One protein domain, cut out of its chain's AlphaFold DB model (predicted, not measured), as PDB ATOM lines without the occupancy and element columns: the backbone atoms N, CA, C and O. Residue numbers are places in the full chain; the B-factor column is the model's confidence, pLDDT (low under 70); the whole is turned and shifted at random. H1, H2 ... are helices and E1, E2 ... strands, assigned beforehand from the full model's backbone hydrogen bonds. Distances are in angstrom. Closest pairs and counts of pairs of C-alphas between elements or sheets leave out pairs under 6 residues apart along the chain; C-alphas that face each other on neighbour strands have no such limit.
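This is residues 2 to 52 of the 53 residues of an uncharacterized protein of Clostridiaceae bacterium (UniProt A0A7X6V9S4). With little regular structure, the domain is a flat, wide arc: unnamed residues 9 to 35 swing from short helix H1 round to a small antiparallel hairpin, E1 and E2, with short helix H2 following it. Residues 29 to 30 pair in parallel with residues 43 to 44 of E2, tying the arc to the hairpin. The 51 printed residues run H1, E1, E2, H2, class mixed, with 18 in named elements. The whole is only just compact, close to loose, with a radius of gyration of the C-alphas of 11.3 A and spans of 31 by 26 by 13 A.

H1, residues 2 to 8, is apart from E2, residues 43 to 45, and from H2, residues 47 to 51. E1, residues 36 to 38, is antiparallel to E2 at 146 degrees; N 36 and O 45 are 2.7 A apart, within hydrogen-bond range. The closest C-alphas of E1 and H2, those of Ile 36 and Gln 47, are 5.7 A apart. Every O i to N i+4 pair in H1 and H2 is within hydrogen-bond range.

H1 begins at C-alpha 2 (-35.648, -3.251, 24.206) and spans 9.9 A. E1 and E2 each span 6.4 A, and H2 spans 6.1 A to C-alpha 51 (-40.541, 13.081, 27.013).

The C-alphas farthest apart, of Leu 16 and Glu 33, are 31.4 A apart. The printed part has no cut; the H1 to E1 link is long. Residues 26 to 28 have pLDDT under 70.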
ATOM      1  N   PHE A   2     -34.931  -2.409  23.236       84.06
ATOM      2  CA  PHE A   2     -35.648  -3.251  24.206       84.06
ATOM      3  C   PHE A   2     -35.415  -2.852  25.674       84.06
ATOM      4  O   PHE A   2     -36.364  -2.530  26.369       84.06
ATOM      5  N   LEU A   3     -34.150  -2.769  26.109       83.44
ATOM      6  CA  LEU A   3     -33.809  -2.381  27.486       83.44
ATOM      7  C   LEU A   3     -34.287  -0.967  27.857       83.44
ATOM      8  O   LEU A   3     -34.710  -0.748  28.982       83.44
ATOM      9  N   TYR A   4     -34.254  -0.031  26.901       86.38
ATOM     10  CA  TYR A   4     -34.734   1.337  27.110       86.38
ATOM     11  C   TYR A   4     -36.253   1.369  27.327       86.38
ATOM     12  O   TYR A   4     -36.727   2.018  28.250       86.38
ATOM     13  N   MET A   5     -37.011   0.625  26.516       86.62
ATOM     14  CA  MET A   5     -38.462   0.513  26.686       86.62
ATOM     15  C   MET A   5     -38.838  -0.243  27.962       86.62
ATOM     16  O   MET A   5     -39.806   0.129  28.610       86.62
ATOM     17  N   ALA A   6     -38.075  -1.272  28.345       87.44
ATOM     18  CA  ALA A   6     -38.315  -2.005  29.585       87.44
ATOM     19  C   ALA A   6     -38.127  -1.112  30.824       87.44
ATOM     20  O   ALA A   6     -38.929  -1.186  31.749       87.44
ATOM     21  N   GLU A   7     -37.107  -0.248  30.814       84.75
ATOM     22  CA  GLU A   7     -36.882   0.748  31.867       84.75
ATOM     23  C   GLU A   7     -37.986   1.820  31.881       84.75
ATOM     24  O   GLU A   7     -38.571   2.071  32.930       84.75
ATOM     25  N   LYS A   8     -38.356   2.376  30.716       85.06
ATOM     26  CA  LYS A   8     -39.488   3.321  30.587       85.06
ATOM     27  C   LYS A   8     -40.818   2.729  31.065       85.06
ATOM     28  O   LYS A   8     -41.610   3.436  31.665       85.06
ATOM     29  N   ALA A   9     -41.058   1.438  30.837       87.56
ATOM     30  CA  ALA A   9     -42.281   0.756  31.260       87.56
ATOM     31  C   ALA A   9     -42.352   0.469  32.776       87.56
ATOM     32  O   ALA A   9     -43.318  -0.145  33.229       87.56
ATOM     33  N   GLY A  10     -41.337   0.850  33.566       84.69
ATOM     34  CA  GLY A  10     -41.338   0.653  35.020       84.69
ATOM     35  C   GLY A  10     -41.313  -0.822  35.430       84.69
ATOM     36  O   GLY A  10     -41.832  -1.216  36.474       84.69
ATOM     37  N   HIS A  11     -40.754  -1.682  34.585       83.56
ATOM     38  CA  HIS A  11     -40.670  -3.103  34.867       83.56
ATOM     39  C   HIS A  11     -39.693  -3.381  36.020       83.56
ATOM     40  O   HIS A  11     -38.513  -3.078  35.897       83.56
ATOM     41  N   TYR A  12     -40.139  -4.050  37.093       81.06
ATOM     42  CA  TYR A  12     -39.301  -4.339  38.279       81.06
ATOM     43  C   TYR A  12     -37.984  -5.066  37.940       81.06
ATOM     44  O   TYR A  12     -36.947  -4.874  38.563       81.06
ATOM     45  N   TRP A  13     -38.031  -5.915  36.917       81.62
ATOM     46  CA  TRP A  13     -36.902  -6.710  36.456       81.62
ATOM     47  C   TRP A  13     -35.890  -5.885  35.655       81.62
ATOM     48  O   TRP A  13     -34.762  -6.336  35.483       81.62
ATOM     49  N   SER A  14     -36.248  -4.677  35.204       78.81
ATOM     50  CA  SER A  14     -35.315  -3.765  34.531       78.81
ATOM     51  C   SER A  14     -34.207  -3.284  35.475       78.81
ATOM     52  O   SER A  14     -33.048  -3.258  35.070       78.81
ATOM     53  N   GLU A  15     -34.533  -3.035  36.748       76.25
ATOM     54  CA  GLU A  15     -33.578  -2.637  37.797       76.25
ATOM     55  C   GLU A  15     -32.663  -3.786  38.240       76.25
ATOM     56  O   GLU A  15     -31.588  -3.561  38.793       76.25
ATOM     57  N   LEU A  16     -33.065  -5.033  37.973       81.12
ATOM     58  CA  LEU A  16     -32.247  -6.215  38.246       81.12
ATOM     59  C   LEU A  16     -31.140  -6.413  37.203       81.12
ATOM     60  O   LEU A  16     -30.200  -7.175  37.447       81.12
ATOM     61  N   PHE A  17     -31.237  -5.760  36.041       79.69
ATOM     62  CA  PHE A  17     -30.197  -5.830  35.025       79.69
ATOM     63  C   PHE A  17     -29.130  -4.771  35.255       79.69
ATOM     64  O   PHE A  17     -29.363  -3.568  35.174       79.69
ATOM     65  N   ASP A  18     -27.902  -5.246  35.418       78.62
ATOM     66  CA  ASP A  18     -26.729  -4.393  35.408       78.62
ATOM     67  C   ASP A  18     -26.345  -4.065  33.955       78.62
ATOM     68  O   ASP A  18     -25.659  -4.830  33.268       78.62
ATOM     69  N   ILE A  19     -26.858  -2.939  33.455       76.69
ATOM     70  CA  ILE A  19     -26.681  -2.501  32.062       76.69
ATOM     71  C   ILE A  19     -25.202  -2.251  31.737       76.69
ATOM     72  O   ILE A  19     -24.804  -2.428  30.585       76.69
ATOM     73  N   GLU A  20     -24.364  -1.940  32.730       77.88
ATOM     74  CA  GLU A  20     -22.916  -1.792  32.541       77.88
ATOM     75  C   GLU A  20     -22.236  -3.128  32.207       77.88
ATOM     76  O   GLU A  20     -21.265  -3.165  31.444       77.88
ATOM     77  N   LYS A  21     -22.781  -4.249  32.698       82.69
ATOM     78  CA  LYS A  21     -22.316  -5.602  32.347       82.69
ATOM     79  C   LYS A  21     -22.793  -6.059  30.967       82.69
ATOM     80  O   LYS A  21     -22.223  -6.993  30.397       82.69
ATOM     81  N   ILE A  22     -23.813  -5.413  30.400       80.75
ATOM     82  CA  ILE A  22     -24.338  -5.754  29.078       80.75
ATOM     83  C   ILE A  22     -23.473  -5.080  28.008       80.75
ATOM     84  O   ILE A  22     -23.504  -3.867  27.803       80.75
ATOM     85  N   LYS A  23     -22.727  -5.878  27.234       77.19
ATOM     86  CA  LYS A  23     -22.024  -5.378  26.044       77.19
ATOM     87  C   LYS A  23     -23.027  -5.026  24.941       77.19
ATOM     88  O   LYS A  23     -23.329  -5.835  24.073       77.19
ATOM     89  N   LEU A  24     -23.479  -3.774  24.927       75.19
ATOM     90  CA  LEU A  24     -24.409  -3.216  23.929       75.19
ATOM     91  C   LEU A  24     -23.816  -3.061  22.512       75.19
ATOM     92  O   LEU A  24     -24.506  -2.625  21.589       75.19
ATOM     93  N   GLY A  25     -22.547  -3.432  22.325       71.69
ATOM     94  CA  GLY A  25     -21.807  -3.259  21.078       71.69
ATOM     95  C   GLY A  25     -21.281  -1.832  20.880       71.69
ATOM     96  O   GLY A  25     -21.330  -0.981  21.777       71.69
ATOM     97  N   THR A  26     -20.710  -1.588  19.702       68.56
ATOM     98  CA  THR A  26     -20.112  -0.301  19.293       68.56
ATOM     99  C   THR A  26     -20.998   0.501  18.339       68.56
ATOM    100  O   THR A  26     -20.736   1.680  18.119       68.56
ATOM    101  N   GLY A  27     -22.055  -0.104  17.792       68.75
ATOM    102  CA  GLY A  27     -22.963   0.568  16.867       68.75
ATOM    103  C   GLY A  27     -23.837   1.596  17.580       68.75
ATOM    104  O   GLY A  27     -24.664   1.227  18.414       68.75
ATOM    105  N   LYS A  28     -23.692   2.876  17.219       67.31
ATOM    106  CA  LYS A  28     -24.675   3.910  17.559       67.31
ATOM    107  C   LYS A  28     -25.941   3.629  16.759       67.31
ATOM    108  O   LYS A  28     -25.966   3.815  15.546       67.31
ATOM    109  N   ARG A  29     -26.985   3.137  17.424       76.69
ATOM    110  CA  ARG A  29     -28.291   2.945  16.781       76.69
ATOM    111  C   ARG A  29     -29.027   4.277  16.798       76.69
ATOM    112  O   ARG A  29     -29.602   4.646  17.820       76.69
ATOM    113  N   GLN A  30     -28.967   4.997  15.685       79.69
ATOM    114  CA  GLN A  30     -29.705   6.236  15.489       79.69
ATOM    115  C   GLN A  30     -31.063   5.921  14.863       79.69
ATOM    116  O   GLN A  30     -31.116   5.385  13.761       79.69
ATOM    117  N   LEU A  31     -32.149   6.196  15.588       77.69
ATOM    118  CA  LEU A  31     -33.510   5.949  15.098       77.69
ATOM    119  C   LEU A  31     -34.058   7.144  14.318       77.69
ATOM    120  O   LEU A  31     -34.849   6.960  13.402       77.69
ATOM    121  N   VAL A  32     -33.621   8.352  14.677       80.94
ATOM    122  CA  VAL A  32     -33.976   9.616  14.025       80.94
ATOM    123  C   VAL A  32     -32.767  10.557  14.032       80.94
ATOM    124  O   VAL A  32     -31.930  10.476  14.934       80.94
ATOM    125  N   GLU A  33     -32.663  11.443  13.041       75.50
ATOM    126  CA  GLU A  33     -31.518  12.359  12.883       75.50
ATOM    127  C   GLU A  33     -31.486  13.508  13.907       75.50
ATOM    128  O   GLU A  33     -30.403  13.956  14.263       75.50
ATOM    129  N   ASN A  34     -32.635  13.905  14.470       82.44
ATOM    130  CA  ASN A  34     -32.757  14.967  15.487       82.44
ATOM    131  C   ASN A  34     -33.293  14.442  16.829       82.44
ATOM    132  O   ASN A  34     -34.160  15.043  17.458       82.44
ATOM    133  N   GLY A  35     -32.833  13.261  17.234       84.69
ATOM    134  CA  GLY A  35     -33.253  12.635  18.485       84.69
ATOM    135  C   GLY A  35     -32.344  12.951  19.671       84.69
ATOM    136  O   GLY A  35     -31.245  13.484  19.531       84.69
ATOM    137  N   ILE A  36     -32.777  12.526  20.851       87.50
ATOM    138  CA  ILE A  36     -32.006  12.557  22.088       87.50
ATOM    139  C   ILE A  36     -31.116  11.316  22.155       87.50
ATOM    140  O   ILE A  36     -31.578  10.176  22.048       87.50
ATOM    141  N   SER A  37     -29.810  11.534  22.330       87.81
ATOM    142  CA  SER A  37     -28.849  10.447  22.510       87.81
ATOM    143  C   SER A  37     -28.851   9.971  23.958       87.81
ATOM    144  O   SER A  37     -28.579  10.743  24.873       87.81
ATOM    145  N   ILE A  38     -29.125   8.684  24.160       86.38
ATOM    146  CA  ILE A  38     -29.102   8.032  25.467       86.38
ATOM    147  C   ILE A  38     -27.807   7.217  25.577       86.38
ATOM    148  O   ILE A  38     -27.746   6.080  25.083       86.38
ATOM    149  N   PRO A  39     -26.755   7.762  26.221       84.19
ATOM    150  CA  PRO A  39     -25.436   7.133  26.268       84.19
ATOM    151  C   PRO A  39     -25.459   5.782  26.989       84.19
ATOM    152  O   PRO A  39     -24.784   4.857  26.539       84.19
ATOM    153  N   LYS A  40     -26.315   5.633  28.012       83.94
ATOM    154  CA  LYS A  40     -26.553   4.383  28.755       83.94
ATOM    155  C   LYS A  40     -26.845   3.194  27.836       83.94
ATOM    156  O   LYS A  40     -26.369   2.093  28.079       83.94
ATOM    157  N   TYR A  41     -27.572   3.433  26.743       85.25
ATOM    158  CA  TYR A  41     -27.936   2.397  25.775       85.25
ATOM    159  C   TYR A  41     -27.234   2.531  24.418       85.25
ATOM    160  O   TYR A  41     -27.464   1.701  23.537       85.25
ATOM    161  N   LYS A  42     -26.397   3.560  24.227       85.19
ATOM    162  CA  LYS A  42     -25.783   3.934  22.938       85.19
ATOM    163  C   LYS A  42     -26.797   4.038  21.788       85.19
ATOM    164  O   LYS A  42     -26.517   3.638  20.654       85.19
ATOM    165  N   ILE A  43     -27.985   4.553  22.084       87.31
ATOM    166  CA  ILE A  43     -29.057   4.761  21.103       87.31
ATOM    167  C   ILE A  43     -29.411   6.242  21.012       87.31
ATOM    168  O   ILE A  43     -29.214   6.979  21.972       87.31
ATOM    169  N   THR A  44     -29.976   6.657  19.886       89.75
ATOM    170  CA  THR A  44     -30.604   7.973  19.730       89.75
ATOM    171  C   THR A  44     -32.086   7.755  19.473       89.75
ATOM    172  O   THR A  44     -32.434   7.094  18.493       89.75
ATOM    173  N   VAL A  45     -32.939   8.260  20.363       87.75
ATOM    174  CA  VAL A  45     -34.404   8.119  20.320       87.75
ATOM    175  C   VAL A  45     -35.057   9.457  19.971       87.75
ATOM    176  O   VAL A  45     -34.476  10.492  20.276       87.75
ATOM    177  N   PRO A  46     -36.240   9.486  19.344       89.25
ATOM    178  CA  PRO A  46     -36.965  10.738  19.141       89.25
ATOM    179  C   PRO A  46     -37.318  11.399  20.475       89.25
ATOM    180  O   PRO A  46     -37.581  10.707  21.459       89.25
ATOM    181  N   GLN A  47     -37.322  12.734  20.492       86.88
ATOM    182  CA  GLN A  47     -37.618  13.519  21.690       86.88
ATOM    183  C   GLN A  47     -38.991  13.167  22.276       86.88
ATOM    184  O   GLN A  47     -39.100  12.953  23.474       86.88
ATOM    185  N   GLU A  48     -39.999  12.976  21.425       86.00
ATOM    186  CA  GLU A  48     -41.343  12.562  21.839       86.00
ATOM    187  C   GLU A  48     -41.323  11.285  22.691       86.00
ATOM    188  O   GLU A  48     -42.029  11.199  23.685       86.00
ATOM    189  N   LEU A  49     -40.471  10.309  22.352       84.75
ATOM    190  CA  LEU A  49     -40.335   9.053  23.102       84.75
ATOM    191  C   LEU A  49     -39.521   9.218  24.396       84.75
ATOM    192  O   LEU A  49     -39.599   8.386  25.301       84.75
ATOM    193  N   TYR A  50     -38.678  10.241  24.466       84.19
ATOM    194  CA  TYR A  50     -37.937  10.580  25.676       84.19
ATOM    195  C   TYR A  50     -38.833  11.303  26.686       84.19
ATOM    196  O   TYR A  50     -38.863  10.912  27.853       84.19
ATOM    197  N   ASP A  51     -39.612  12.275  26.213       84.25
ATOM    198  CA  ASP A  51     -40.541  13.081  27.013       84.25
ATOM    199  C   ASP A  51     -41.832  12.326  27.389       84.25
ATOM    200  O   ASP A  51     -42.573  12.770  28.258       84.25
ATOM    201  N   TYR A  52     -42.101  11.170  26.775       75.38
ATOM    202  CA  TYR A  52     -43.273  10.343  27.076       75.38
ATOM    203  C   TYR A  52     -43.185   9.695  28.471       75.38
ATOM    204  O   TYR A  52     -42.447   8.722  28.620       75.38
TER     205      TYR A  52